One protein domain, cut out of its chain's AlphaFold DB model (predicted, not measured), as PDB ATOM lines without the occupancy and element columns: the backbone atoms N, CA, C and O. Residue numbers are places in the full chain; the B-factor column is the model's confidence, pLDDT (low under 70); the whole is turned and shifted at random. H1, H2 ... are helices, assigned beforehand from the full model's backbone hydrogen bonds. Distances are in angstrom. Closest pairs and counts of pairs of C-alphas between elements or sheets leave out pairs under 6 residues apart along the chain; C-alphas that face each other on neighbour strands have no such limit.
ATOM      1  N   GLU A  26      53.411  97.505  -6.453       51.75
ATOM      2  CA  GLU A  26      54.818  97.858  -6.495       51.75
ATOM      3  C   GLU A  26      54.986  99.005  -7.497       51.75
ATOM      4  O   GLU A  26      54.827  98.843  -8.708       51.75
ATOM      5  N   PHE A  27      55.224 100.208  -6.980       56.06
ATOM      6  CA  PHE A  27      55.534 101.363  -7.808       56.06
ATOM      7  C   PHE A  27      57.047 101.460  -7.948       56.06
ATOM      8  O   PHE A  27      57.744 101.857  -7.012       56.06
ATOM      9  N   GLU A  28      57.557 101.120  -9.131       58.44
ATOM     10  CA  GLU A  28      58.970 101.309  -9.434       58.44
ATOM     11  C   GLU A  28      59.303 102.808  -9.407       58.44
ATOM     12  O   GLU A  28      58.822 103.613 -10.215       58.44
ATOM     13  N   VAL A  29      60.136 103.204  -8.444       67.88
ATOM     14  CA  VAL A  29      60.593 104.586  -8.331       67.88
ATOM     15  C   VAL A  29      61.611 104.851  -9.433       67.88
ATOM     16  O   VAL A  29      62.728 104.332  -9.414       67.88
ATOM     17  N   LYS A  30      61.243 105.712 -10.388       78.38
ATOM     18  CA  LYS A  30      62.156 106.139 -11.450       78.38
ATOM     19  C   LYS A  30      63.383 106.827 -10.855       78.38
ATOM     20  O   LYS A  30      63.270 107.814 -10.124       78.38
ATOM     21  N   LYS A  31      64.560 106.327 -11.232       80.81
ATOM     22  CA  LYS A  31      65.844 106.960 -10.925       80.81
ATOM     23  C   LYS A  31      65.910 108.340 -11.577       80.81
ATOM     24  O   LYS A  31      65.485 108.535 -12.716       80.81
ATOM     25  N   LEU A  32      66.433 109.302 -10.833       80.06
ATOM     26  CA  LEU A  32      66.699 110.650 -11.311       80.06
ATOM     27  C   LEU A  32      67.938 110.654 -12.213       80.06
ATOM     28  O   LEU A  32      68.859 109.862 -12.021       80.06
ATOM     29  N   THR A  33      67.962 111.569 -13.181       84.38
ATOM     30  CA  THR A  33      69.180 111.875 -13.943       84.38
ATOM     31  C   THR A  33      70.225 112.497 -13.021       84.38
ATOM     32  O   THR A  33      69.856 113.106 -12.018       84.38
ATOM     33  N   PHE A  34      71.505 112.413 -13.391       78.62
ATOM     34  CA  PHE A  34      72.614 112.996 -12.628       78.62
ATOM     35  C   PHE A  34      72.329 114.431 -12.154       78.62
ATOM     36  O   PHE A  34      72.400 114.715 -10.958       78.62
ATOM     37  N   ASP A  35      71.894 115.306 -13.066       77.06
ATOM     38  CA  ASP A  35      71.602 116.709 -12.746       77.06
ATOM     39  C   ASP A  35      70.471 116.853 -11.722       77.06
ATOM     40  O   ASP A  35      70.564 117.642 -10.779       77.06
ATOM     41  N   LYS A  36      69.407 116.053 -11.860       78.75
ATOM     42  CA  LYS A  36      68.267 116.057 -10.930       78.75
ATOM     43  C   LYS A  36      68.635 115.443  -9.583       78.75
ATOM     44  O   LYS A  36      68.155 115.910  -8.552       78.75
ATOM     45  N   SER A  37      69.485 114.420  -9.576       81.25
ATOM     46  CA  SER A  37      70.010 113.818  -8.354       81.25
ATOM     47  C   SER A  37      70.845 114.815  -7.565       81.25
ATOM     48  O   SER A  37      70.651 114.955  -6.358       81.25
ATOM     49  N   LEU A  38      71.723 115.541  -8.256       77.00
ATOM     50  CA  LEU A  38      72.566 116.561  -7.655       77.00
ATOM     51  C   LEU A  38      71.737 117.724  -7.108       77.00
ATOM     52  O   LEU A  38      71.957 118.147  -5.977       77.00
ATOM     53  N   GLN A  39      70.744 118.202  -7.865       78.69
ATOM     54  CA  GLN A  39      69.821 119.233  -7.384       78.69
ATOM     55  C   GLN A  39      69.074 118.789  -6.122       78.69
ATOM     56  O   GLN A  39      69.027 119.539  -5.149       78.69
ATOM     57  N   LEU A  40      68.529 117.569  -6.104       80.44
ATOM     58  CA  LEU A  40      67.787 117.058  -4.950       80.44
ATOM     59  C   LEU A  40      68.682 116.876  -3.719       80.44
ATOM     60  O   LEU A  40      68.284 117.221  -2.603       80.44
ATOM     61  N   PHE A  41      69.887 116.347  -3.919       78.38
ATOM     62  CA  PHE A  41      70.875 116.197  -2.860       78.38
ATOM     63  C   PHE A  41      71.288 117.558  -2.291       78.38
ATOM     64  O   PHE A  41      71.247 117.744  -1.077       78.38
ATOM     65  N   ASN A  42      71.598 118.531  -3.152       75.50
ATOM     66  CA  ASN A  42      71.963 119.883  -2.732       75.50
ATOM     67  C   ASN A  42      70.823 120.562  -1.976       75.50
ATOM     68  O   ASN A  42      71.055 121.157  -0.928       75.50
ATOM     69  N   LEU A  43      69.587 120.433  -2.462       77.88
ATOM     70  CA  LEU A  43      68.417 120.959  -1.767       77.88
ATOM     71  C   LEU A  43      68.297 120.354  -0.364       77.88
ATOM     72  O   LEU A  43      68.050 121.072   0.593       77.88
ATOM     73  N   SER A  44      68.513 119.047  -0.234       77.75
ATOM     74  CA  SER A  44      68.385 118.337   1.044       77.75
ATOM     75  C   SER A  44      69.538 118.650   2.008       77.75
ATOM     76  O   SER A  44      69.322 118.771   3.209       77.75
ATOM     77  N   ALA A  45      70.760 118.820   1.495       73.25
ATOM     78  CA  ALA A  45      71.949 119.070   2.307       73.25
ATOM     79  C   ALA A  45      72.135 120.544   2.692       73.25
ATOM     80  O   ALA A  45      72.548 120.845   3.814       73.25
ATOM     81  N   PHE A  46      71.795 121.470   1.797       68.94
ATOM     82  CA  PHE A  46      72.041 122.906   1.962       68.94
ATOM     83  C   PHE A  46      70.782 123.715   2.299       68.94
ATOM     84  O   PHE A  46      70.866 124.935   2.403       68.94
ATOM     85  N   ALA A  47      69.634 123.068   2.549       61.22
ATOM     86  CA  ALA A  47      68.384 123.738   2.942       61.22
ATOM     87  C   ALA A  47      68.518 124.708   4.136       61.22
ATOM     88  O   ALA A  47      67.656 125.565   4.308       61.22
ATOM     89  N   LYS A  48      69.556 124.569   4.977       54.03
ATOM     90  CA  LYS A  48      69.746 125.359   6.208       54.03
ATOM     91  C   LYS A  48      70.995 126.245   6.253       54.03
ATOM     92  O   LYS A  48      71.089 127.064   7.161       54.03
ATOM     93  N   SER A  49      71.938 126.142   5.318       46.78
ATOM     94  CA  SER A  49      73.106 127.030   5.322       46.78
ATOM     95  C   SER A  49      73.747 127.169   3.944       46.78
ATOM     96  O   SER A  49      74.010 126.194   3.241       46.78
ATOM     97  N   CYS A  50      73.971 128.436   3.596       41.41
ATOM     98  CA  CYS A  50      74.595 128.939   2.382       41.41
ATOM     99  C   CYS A  50      75.806 128.130   1.904       41.41
ATOM    100  O   CYS A  50      76.721 127.831   2.670       41.41
ATOM    101  N   SER A  51      75.832 127.934   0.586       48.62
ATOM    102  CA  SER A  51      77.011 128.143  -0.256       48.62
ATOM    103  C   SER A  51      78.304 127.525   0.256       48.62
ATOM    104  O   SER A  51      79.284 128.228   0.497       48.62
ATOM    105  N   ILE A  52      78.353 126.199   0.366       47.34
ATOM    106  CA  ILE A  52      79.658 125.557   0.280       47.34
ATOM    107  C   ILE A  52      79.930 125.350  -1.210       47.34
ATOM    108  O   ILE A  52      79.388 124.433  -1.825       47.34
ATOM    109  N   GLU A  53      80.783 126.206  -1.783       50.44
ATOM    110  CA  GLU A  53      81.526 125.925  -3.018       50.44
ATOM    111  C   GLU A  53      82.450 124.726  -2.759       50.44
ATOM    112  O   GLU A  53      83.668 124.805  -2.591       50.44
ATOM    113  N   ILE A  54      81.843 123.559  -2.606       49.56
ATOM    114  CA  ILE A  54      82.543 122.295  -2.667       49.56
ATOM    115  C   ILE A  54      82.772 122.064  -4.144       49.56
ATOM    116  O   ILE A  54      81.875 122.304  -4.942       49.56
ATOM    117  N   ASN A  55      83.967 121.594  -4.484       54.09
ATOM    118  CA  ASN A  55      84.356 121.081  -5.789       54.09
ATOM    119  C   ASN A  55      83.346 119.995  -6.229       54.09
ATOM    120  O   ASN A  55      83.545 118.799  -5.997       54.09
ATOM    121  N   SER A  56      82.180 120.439  -6.711       58.19
ATOM    122  CA  SER A  56      80.905 119.744  -6.481       58.19
ATOM    123  C   SER A  56      80.839 118.459  -7.279       58.19
ATOM    124  O   SER A  56      80.188 117.507  -6.874       58.19
ATOM    125  N   MET A  57      81.620 118.399  -8.354       62.88
ATOM    126  CA  MET A  57      81.646 117.303  -9.298       62.88
ATOM    127  C   MET A  57      82.229 116.009  -8.715       62.88
ATOM    128  O   MET A  57      81.709 114.935  -9.009       62.88
ATOM    129  N   GLU A  58      83.256 116.066  -7.857       71.56
ATOM    130  CA  GLU A  58      83.802 114.849  -7.230       71.56
ATOM    131  C   GLU A  58      82.793 114.249  -6.239       71.56
ATOM    132  O   GLU A  58      82.531 113.047  -6.241       71.56
ATOM    133  N   TYR A  59      82.178 115.108  -5.428       71.00
ATOM    134  CA  TYR A  59      81.165 114.714  -4.453       71.00
ATOM    135  C   TYR A  59      79.880 114.251  -5.146       71.00
ATOM    136  O   TYR A  59      79.327 113.226  -4.763       71.00
ATOM    137  N   ALA A  60      79.460 114.932  -6.213       70.06
ATOM    138  CA  ALA A  60      78.312 114.565  -7.032       70.06
ATOM    139  C   ALA A  60      78.478 113.171  -7.642       70.06
ATOM    140  O   ALA A  60      77.571 112.353  -7.531       70.06
ATOM    141  N   ARG A  61      79.652 112.858  -8.208       74.69
ATOM    142  CA  ARG A  61      79.942 111.515  -8.738       74.69
ATOM    143  C   ARG A  61      79.902 110.446  -7.651       74.69
ATOM    144  O   ARG A  61      79.392 109.354  -7.880       74.69
ATOM    145  N   LYS A  62      80.413 110.745  -6.452       75.75
ATOM    146  CA  LYS A  62      80.357 109.814  -5.311       75.75
ATOM    147  C   LYS A  62      78.927 109.593  -4.831       75.75
ATOM    148  O   LYS A  62      78.545 108.457  -4.565       75.75
ATOM    149  N   VAL A  63      78.130 110.653  -4.752       75.00
ATOM    150  CA  VAL A  63      76.711 110.584  -4.389       75.00
ATOM    151  C   VAL A  63      75.926 109.799  -5.439       75.00
ATOM    152  O   VAL A  63      75.199 108.882  -5.082       75.00
ATOM    153  N   GLU A  64      76.125 110.062  -6.731       73.44
ATOM    154  CA  GLU A  64      75.483 109.311  -7.816       73.44
ATOM    155  C   GLU A  64      75.855 107.822  -7.773       73.44
ATOM    156  O   GLU A  64      74.973 106.958  -7.778       73.44
ATOM    157  N   LYS A  65      77.151 107.503  -7.662       76.38
ATOM    158  CA  LYS A  65      77.638 106.120  -7.597       76.38
ATOM    159  C   LYS A  65      76.974 105.349  -6.455       76.38
ATOM    160  O   LYS A  65      76.564 104.200  -6.647       76.38
ATOM    161  N   ASN A  66      76.835 105.981  -5.288       72.75
ATOM    162  CA  ASN A  66      76.310 105.335  -4.089       72.75
ATOM    163  C   ASN A  66      74.775 105.338  -3.999       72.75
ATOM    164  O   ASN A  66      74.214 104.316  -3.628       72.75
ATOM    165  N   CYS A  67      74.092 106.416  -4.383       73.56
ATOM    166  CA  CYS A  67      72.628 106.540  -4.304       73.56
ATOM    167  C   CYS A  67      71.909 106.073  -5.581       73.56
ATOM    168  O   CYS A  67      70.690 105.941  -5.599       73.56
ATOM    169  N   GLY A  68      72.631 105.853  -6.688       74.69
ATOM    170  CA  GLY A  68      72.072 105.328  -7.941       74.69
ATOM    171  C   GLY A  68      70.914 106.144  -8.526       74.69
ATOM    172  O   GLY A  68      70.089 105.581  -9.242       74.69
ATOM    173  N   GLY A  69      70.817 107.429  -8.179       72.81
ATOM    174  CA  GLY A  69      69.735 108.318  -8.595       72.81
ATOM    175  C   GLY A  69      68.402 108.113  -7.868       72.81
ATOM    176  O   GLY A  69      67.406 108.709  -8.274       72.81
ATOM    177  N   LEU A  70      68.340 107.303  -6.806       83.19
ATOM    178  CA  LEU A  70      67.108 107.090  -6.048       83.19
ATOM    179  C   LEU A  70      66.759 108.336  -5.209       83.19
ATOM    180  O   LEU A  70      67.573 108.768  -4.389       83.19
ATOM    181  N   PRO A  71      65.556 108.927  -5.372       79.25
ATOM    182  CA  PRO A  71      65.176 110.148  -4.660       79.25
ATOM    183  C   PRO A  71      65.273 110.044  -3.133       79.25
ATOM    184  O   PRO A  71      65.636 111.017  -2.473       79.25
ATOM    185  N   LEU A  72      64.937 108.878  -2.572       81.38
ATOM    186  CA  LEU A  72      64.952 108.654  -1.128       81.38
ATOM    187  C   LEU A  72      66.383 108.629  -0.581       81.38
ATOM    188  O   LEU A  72      66.691 109.367   0.351       81.38
ATOM    189  N   ASP A  73      67.264 107.866  -1.222       81.38
ATOM    190  CA  ASP A  73      68.682 107.755  -0.875       81.38
ATOM    191  C   ASP A  73      69.373 109.124  -0.847       81.38
ATOM    192  O   ASP A  73      70.113 109.450   0.082       81.38
ATOM    193  N   LEU A  74      69.078 109.954  -1.850       80.00
ATOM    194  CA  LEU A  74      69.621 111.306  -1.978       80.00
ATOM    195  C   LEU A  74      69.120 112.241  -0.874       80.00
ATOM    196  O   LEU A  74      69.901 113.034  -0.349       80.00
ATOM    197  N   LYS A  75      67.833 112.146  -0.508       79.81
ATOM    198  CA  LYS A  75      67.254 112.936   0.587       79.81
ATOM    199  C   LYS A  75      67.840 112.544   1.934       79.81
ATOM    200  O   LYS A  75      68.221 113.425   2.694       79.81
ATOM    201  N   VAL A  76      67.926 111.245   2.226       81.31
ATOM    202  CA  VAL A  76      68.473 110.761   3.502       81.31
ATOM    203  C   VAL A  76      69.938 111.167   3.635       81.31
ATOM    204  O   VAL A  76      70.323 111.749   4.649       81.31
ATOM    205  N   LEU A  77      70.743 110.943   2.590       80.94
ATOM    206  CA  LEU A  77      72.153 111.324   2.599       80.94
ATOM    207  C   LEU A  77      72.332 112.845   2.712       80.94
ATOM    208  O   LEU A  77      73.160 113.301   3.496       80.94
ATOM    209  N   GLY A  78      71.555 113.631   1.962       80.50
ATOM    210  CA  GLY A  78      71.611 115.090   2.031       80.50
ATOM    211  C   GLY A  78      71.246 115.612   3.420       80.50
ATOM    212  O   GLY A  78      72.027 116.347   4.019       80.50
ATOM    213  N   SER A  79      70.123 115.162   3.982       81.06
ATOM    214  CA  SER A  79      69.677 115.556   5.324       81.06
ATOM    215  C   SER A  79      70.681 115.175   6.417       81.06
ATOM    216  O   SER A  79      70.961 115.992   7.289       81.06
ATOM    217  N   SER A  80      71.275 113.976   6.349       79.69
ATOM    218  CA  SER A  80      72.293 113.508   7.308       79.69
ATOM    219  C   SER A  80      73.552 114.391   7.313       79.69
ATOM    220  O   SER A  80      74.182 114.603   8.353       79.69
ATOM    221  N   LEU A  81      73.907 114.950   6.155       79.00
ATOM    222  CA  LEU A  81      75.081 115.804   5.979       79.00
ATOM    223  C   LEU A  81      74.791 117.300   6.183       79.00
ATOM    224  O   LEU A  81      75.725 118.111   6.200       79.00
ATOM    225  N   SER A  82      73.523 117.680   6.362       81.06
ATOM    226  CA  SER A  82      73.123 119.078   6.490       81.06
ATOM    227  C   SER A  82      73.754 119.750   7.712       81.06
ATOM    228  O   SER A  82      73.778 119.196   8.811       81.06
ATOM    229  N   GLY A  83      74.326 120.942   7.513       76.06
ATOM    230  CA  GLY A  83      75.002 121.713   8.565       76.06
ATOM    231  C   GLY A  83      76.319 121.115   9.087       76.06
ATOM    232  O   GLY A  83      76.928 121.688   9.989       76.06
ATOM    233  N   LYS A  84      76.792 119.982   8.545       79.56
ATOM    234  CA  LYS A  84      78.054 119.343   8.958       79.56
ATOM    235  C   LYS A  84      79.263 119.940   8.223       79.56
ATOM    236  O   LYS A  84      79.156 120.411   7.093       79.56
ATOM    237  N   SER A  85      80.445 119.875   8.841       80.50
ATOM    238  CA  SER A  85      81.684 120.406   8.252       80.50
ATOM    239  C   SER A  85      82.193 119.567   7.071       80.50
ATOM    240  O   SER A  85      81.960 118.359   6.986       80.50
ATOM    241  N   LYS A  86      82.989 120.172   6.181       75.12
ATOM    242  CA  LYS A  86      83.568 119.504   4.996       75.12
ATOM    243  C   LYS A  86      84.350 118.223   5.327       75.12
ATOM    244  O   LYS A  86      84.381 117.290   4.524       75.12
ATOM    245  N   ASN A  87      84.980 118.164   6.501       79.06
ATOM    246  CA  ASN A  87      85.715 116.976   6.937       79.06
ATOM    247  C   ASN A  87      84.773 115.808   7.260       79.06
ATOM    248  O   ASN A  87      85.053 114.670   6.886       79.06
ATOM    249  N   VAL A  88      83.624 116.102   7.880       81.12
ATOM    250  CA  VAL A  88      82.565 115.117   8.147       81.12
ATOM    251  C   VAL A  88      82.011 114.571   6.834       81.12
ATOM    252  O   VAL A  88      81.902 113.357   6.680       81.12
ATOM    253  N   TRP A  89      81.775 115.441   5.849       80.50
ATOM    254  CA  TRP A  89      81.327 115.046   4.511       80.50
ATOM    255  C   TRP A  89      82.290 114.073   3.824       80.50
ATOM    256  O   TRP A  89      81.871 113.028   3.324       80.50
ATOM    257  N   LYS A  90      83.596 114.383   3.824       78.56
ATOM    258  CA  LYS A  90      84.623 113.493   3.252       78.56
ATOM    259  C   LYS A  90      84.634 112.128   3.936       78.56
ATOM    260  O   LYS A  90      84.723 111.108   3.256       78.56
ATOM    261  N   ASN A  91      84.544 112.108   5.264       82.75
ATOM    262  CA  ASN A  91      84.583 110.867   6.028       82.75
ATOM    263  C   ASN A  91      83.326 110.014   5.796       82.75
ATOM    264  O   ASN A  91      83.434 108.811   5.578       82.75
ATOM    265  N   ALA A  92      82.143 110.633   5.777       79.38
ATOM    266  CA  ALA A  92      80.879 109.946   5.524       79.38
ATOM    267  C   ALA A  92      80.850 109.295   4.133       79.38
ATOM    268  O   ALA A  92      80.520 108.117   4.015       79.38
ATOM    269  N   LEU A  93      81.287 110.011   3.091       78.12
ATOM    270  CA  LEU A  93      81.366 109.449   1.739       78.12
ATOM    271  C   LEU A  93      82.405 108.329   1.625       78.12
ATOM    272  O   LEU A  93      82.140 107.323   0.973       78.12
ATOM    273  N   LYS A  94      83.553 108.450   2.301       79.62
ATOM    274  CA  LYS A  94      84.561 107.378   2.344       79.62
ATOM    275  C   LYS A  94      84.017 106.113   3.021       79.62
ATOM    276  O   LYS A  94      84.270 105.008   2.551       79.62
ATOM    277  N   LYS A  95      83.243 106.264   4.102       76.94
ATOM    278  CA  LYS A  95      82.551 105.143   4.765       76.94
ATOM    279  C   LYS A  95      81.493 104.511   3.857       76.94
ATOM    280  O   LYS A  95      81.377 103.291   3.830       76.94
ATOM    281  N   LEU A  96      80.769 105.321   3.085       71.44
ATOM    282  CA  LEU A  96      79.748 104.866   2.133       71.44
ATOM    283  C   LEU A  96      80.347 103.994   1.006       71.44
ATOM    284  O   LEU A  96      79.763 102.980   0.617       71.44
ATOM    285  N   GLU A  97      81.545 104.352   0.535       71.25
ATOM    286  CA  GLU A  97      82.306 103.584  -0.460       71.25
ATOM    287  C   GLU A  97      82.875 102.264   0.090       71.25
ATOM    288  O   GLU A  97      83.004 101.306  -0.666       71.25
ATOM    289  N   ALA A  98      83.194 102.197   1.388       70.25
ATOM    290  CA  ALA A  98      83.848 101.042   2.013       70.25
ATOM    291  C   ALA A  98      82.909  99.865   2.335       70.25
ATOM    292  O   ALA A  98      83.373  98.769   2.644       70.25
ATOM    293  N   ILE A  99      81.592 100.072   2.297       61.09
ATOM    294  CA  ILE A  99      80.617  99.016   2.589       61.09
ATOM    295  C   ILE A  99      80.337  98.225   1.287       61.09
ATOM    296  O   ILE A  99      80.179  98.851   0.240       61.09
ATOM    297  N   PRO A 100      80.254  96.883   1.284       58.34
ATOM    298  CA  PRO A 100      79.883  96.102   0.093       58.34
ATOM    299  C   PRO A 100      78.410  96.300  -0.328       58.34
ATOM    300  O   PRO A 100      77.612  96.847   0.430       58.34
ATOM    301  N   ASP A 101      78.070  95.909  -1.559       57.59
ATOM    302  CA  ASP A 101      76.876  96.256  -2.361       57.59
ATOM    303  C   ASP A 101      75.480  96.038  -1.736       57.59
ATOM    304  O   ASP A 101      74.674  95.223  -2.173       57.59
ATOM    305  N   SER A 102      75.117  96.875  -0.770       59.62
ATOM    306  CA  SER A 102      73.716  97.122  -0.431       59.62
ATOM    307  C   SER A 102      73.485  98.607  -0.184       59.62
ATOM    308  O   SER A 102      73.587  99.102   0.936       59.62
ATOM    309  N   LYS A 103      73.219  99.350  -1.268       63.56
ATOM    310  CA  LYS A 103      73.049 100.819  -1.261       63.56
ATOM    311  C   LYS A 103      72.055 101.292  -0.200       63.56
ATOM    312  O   LYS A 103      72.342 102.235   0.530       63.56
ATOM    313  N   ILE A 104      70.950 100.567  -0.041       63.62
ATOM    314  CA  ILE A 104      69.908 100.915   0.923       63.62
ATOM    315  C   ILE A 104      70.327 100.581   2.360       63.62
ATOM    316  O   ILE A 104      70.167 101.413   3.247       63.62
ATOM    317  N   GLN A 105      70.969  99.430   2.603       63.28
ATOM    318  CA  GLN A 105      71.456  99.085   3.946       63.28
ATOM    319  C   GLN A 105      72.570 100.031   4.400       63.28
ATOM    320  O   GLN A 105      72.649 100.353   5.581       63.28
ATOM    321  N   LYS A 106      73.398 100.534   3.474       65.19
ATOM    322  CA  LYS A 106      74.418 101.555   3.763       65.19
ATOM    323  C   LYS A 106      73.804 102.842   4.291       65.19
ATOM    324  O   LYS A 106      74.277 103.391   5.281       65.19
ATOM    325  N   ILE A 107      72.762 103.316   3.619       66.19
ATOM    326  CA  ILE A 107      72.106 104.580   3.943       66.19
ATOM    327  C   ILE A 107      71.304 104.447   5.235       66.19
ATOM    328  O   ILE A 107      71.427 105.296   6.114       66.19
ATOM    329  N   LEU A 108      70.567 103.346   5.397       70.31
ATOM    330  CA  LEU A 108      69.841 103.046   6.631       70.31
ATOM    331  C   LEU A 108      70.795 102.916   7.824       70.31
ATOM    332  O   LEU A 108      70.511 103.451   8.892       70.31
ATOM    333  N   ARG A 109      71.962 102.288   7.634       69.62
ATOM    334  CA  ARG A 109      72.983 102.169   8.679       69.62
ATOM    335  C   ARG A 109      73.586 103.515   9.058       69.62
ATOM    336  O   ARG A 109      73.697 103.800  10.239       69.62
ATOM    337  N   ILE A 110      73.931 104.359   8.085       72.88
ATOM    338  CA  ILE A 110      74.456 105.704   8.368       72.88
ATOM    339  C   ILE A 110      73.407 106.563   9.078       72.88
ATOM    340  O   ILE A 110      73.754 107.283  10.008       72.88
ATOM    341  N   SER A 111      72.135 106.462   8.680       70.31
ATOM    342  CA  SER A 111      71.035 107.152   9.358       70.31
ATOM    343  C   SER A 111      70.915 106.694  10.815       70.31
ATOM    344  O   SER A 111      70.873 107.534  11.707       70.31
ATOM    345  N   CYS A 112      70.936 105.381  11.056       74.81
ATOM    346  CA  CYS A 112      70.866 104.774  12.388       74.81
ATOM    347  C   CYS A 112      72.076 105.130  13.270       74.81
ATOM    348  O   CYS A 112      71.912 105.503  14.424       74.81
ATOM    349  N   ASP A 113      73.291 105.083  12.718       75.88
ATOM    350  CA  ASP A 113      74.534 105.408  13.433       75.88
ATOM    351  C   ASP A 113      74.709 106.921  13.681       75.88
ATOM    352  O   ASP A 113      75.596 107.318  14.433       75.88
ATOM    353  N   SER A 114      73.906 107.773  13.032       78.06
ATOM    354  CA  SER A 114      73.924 109.231  13.234       78.06
ATOM    355  C   SER A 114      72.994 109.725  14.347       78.06
ATOM    356  O   SER A 114      73.037 110.911  14.672       78.06
ATOM    357  N   MET A 115      72.167 108.840  14.913       82.12
ATOM    358  CA  MET A 115      71.311 109.138  16.063       82.12
ATOM    359  C   MET A 115      72.158 109.054  17.339       82.12
ATOM    360  O   MET A 115      72.824 108.045  17.567       82.12
ATOM    361  N   GLU A 116      72.177 110.127  18.132       77.75
ATOM    362  CA  GLU A 116      72.940 110.190  19.392       77.75
ATOM    363  C   GLU A 116      72.219 109.489  20.549       77.75
ATOM    364  O   GLU A 116      72.865 109.055  21.500       77.75
ATOM    365  N   ASP A 117      70.896 109.371  20.456       83.81
ATOM    366  CA  ASP A 117      70.037 108.812  21.489       83.81
ATOM    367  C   ASP A 117      69.689 107.339  21.194       83.81
ATOM    368  O   ASP A 117      69.258 106.975  20.092       83.81
ATOM    369  N   ASP A 118      69.893 106.477  22.192       81.81
ATOM    370  CA  ASP A 118      69.654 105.036  22.070       81.81
ATOM    371  C   ASP A 118      68.162 104.698  21.915       81.81
ATOM    372  O   ASP A 118      67.822 103.680  21.306       81.81
ATOM    373  N   TYR A 119      67.254 105.533  22.425       82.31
ATOM    374  CA  TYR A 119      65.815 105.354  22.244       82.31
ATOM    375  C   TYR A 119      65.400 105.628  20.793       82.31
ATOM    376  O   TYR A 119      64.721 104.789  20.197       82.31
ATOM    377  N   ASP A 120      65.880 106.711  20.176       77.00
ATOM    378  CA  ASP A 120      65.640 106.998  18.751       77.00
ATOM    379  C   ASP A 120      66.185 105.881  17.849       77.00
ATOM    380  O   ASP A 120      65.545 105.459  16.877       77.00
ATOM    381  N   LYS A 121      67.356 105.347  18.210       79.56
ATOM    382  CA  LYS A 121      67.975 104.223  17.508       79.56
ATOM    383  C   LYS A 121      67.132 102.951  17.598       79.56
ATOM    384  O   LYS A 121      66.929 102.284  16.581       79.56
ATOM    385  N   ASN A 122      66.629 102.625  18.787       78.31
ATOM    386  CA  ASN A 122      65.763 101.466  19.001       78.31
ATOM    387  C   ASN A 122      64.427 101.616  18.264       78.31
ATOM    388  O   ASN A 122      64.019 100.695  17.560       78.31
ATOM    389  N   LEU A 123      63.813 102.801  18.303       80.25
ATOM    390  CA  LEU A 123      62.582 103.084  17.565       80.25
ATOM    391  C   LEU A 123      62.769 102.915  16.048       80.25
ATOM    392  O   LEU A 123      61.924 102.333  15.367       80.25
ATOM    393  N   PHE A 124      63.896 103.378  15.502       76.69
ATOM    394  CA  PHE A 124      64.223 103.171  14.092       76.69
ATOM    395  C   PHE A 124      64.362 101.682  13.739       76.69
ATOM    396  O   PHE A 124      63.895 101.250  12.681       76.69
ATOM    397  N   LEU A 125      64.984 100.887  14.618       76.75
ATOM    398  CA  LEU A 125      65.121  99.440  14.438       76.75
ATOM    399  C   LEU A 125      63.771  98.718  14.512       76.75
ATOM    400  O   LEU A 125      63.540  97.813  13.709       76.75
ATOM    401  N   ASP A 126      62.877  99.132  15.409       74.38
ATOM    402  CA  ASP A 126      61.524  98.579  15.521       74.38
ATOM    403  C   ASP A 126      60.718  98.833  14.245       74.38
ATOM    404  O   ASP A 126      60.139  97.908  13.669       74.38
ATOM    405  N   ILE A 127      60.767 100.063  13.727       72.94
ATOM    406  CA  ILE A 127      60.132 100.431  12.457       72.94
ATOM    407  C   ILE A 127      60.727  99.616  11.299       72.94
ATOM    408  O   ILE A 127      59.993  99.054  10.482       72.94
ATOM    409  N   ALA A 128      62.055  99.494  11.227       68.12
ATOM    410  CA  ALA A 128      62.717  98.707  10.190       68.12
ATOM    411  C   ALA A 128      62.345  97.215  10.266       68.12
ATOM    412  O   ALA A 128      62.134  96.573   9.236       68.12
ATOM    413  N   CYS A 129      62.226  96.653  11.470       65.38
ATOM    414  CA  CYS A 129      61.812  95.267  11.679       65.38
ATOM    415  C   CYS A 129      60.335  95.032  11.335       65.38
ATOM    416  O   CYS A 129      60.012  93.965  10.802       65.38
ATOM    417  N   PHE A 130      59.466  96.019  11.573       62.84
ATOM    418  CA  PHE A 130      58.065  96.002  11.151       62.84
ATOM    419  C   PHE A 130      57.941  95.927   9.623       62.84
ATOM    420  O   PHE A 130      57.329  95.000   9.096       62.84
ATOM    421  N   PHE A 131      58.612  96.823   8.894       58.12
ATOM    422  CA  PHE A 131      58.562  96.841   7.427       58.12
ATOM    423  C   PHE A 131      59.316  95.684   6.759       58.12
ATOM    424  O   PHE A 131      59.013  95.330   5.623       58.12
ATOM    425  N   ASN A 132      60.261  95.048   7.457       58.72
ATOM    426  CA  ASN A 132      60.932  93.833   6.985       58.72
ATOM    427  C   ASN A 132      60.139  92.546   7.305       58.72
ATOM    428  O   ASN A 132      60.678  91.448   7.169       58.72
TER     429      ASN A 132
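Overview. This is residues 26 to 132 of the 142 residues of a protein of Durio zibethinus (UniProt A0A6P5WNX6). What is the main picture? H1, H3, H5 and H6 form a row, with H2 and H4 over one side of its H1, H3 and H5 part. What builds it? The printed part has 107 residues with six named helices, H1 to H6 in order: all helix, compact, radius of gyration of the C-alphas 14.0 A, spans 39 by 34 by 26 A.

Along the chain. Where are the helices? H1 is residues 34 to 46, H2 56 to 67, H3 71 to 81, H4 86 to 98, H5 103 to 113, and H6 118 to 131, 20.1 A long. Where does H1 begin? C-alpha 34 is at (72.614, 112.996, -12.628). Where does H6 end? C-alpha 131 is at (58.562, 96.841, 7.427).

Arrangement. What does H1 touch? It touches H3, closest C-alphas Ala 45 and Gly 78, 4.0 A; its residues 34 to 38 touch H2, closest C-alphas Leu 38 and Ala 60, 6.1 A. What follows? Residues 62 to 66 of H2 touch H4, closest C-alphas Asn 66 and Leu 96, 7.1 A. H3 touches H5 at a shallow tilt of 31 degrees, closest C-alphas Asp 73 and Ile 107, 6.7 A. H5 and H6, a helical hairpin, only just touch, with 3 pairs of C-alphas within 8 A, the closest Cys 112 and Lys 121, 5.9 A. Are the backbones helical? In H1 to H6 every O i to N i+4 pair is within hydrogen-bond range.

Size, cuts and confidence. Is it continuous? The printed part has no cut, and no link is long. Where is confidence low? The pLDDT is under 70 at residues 26 to 29, 46 to 57, 99 to 107, 109 and 128 to 132.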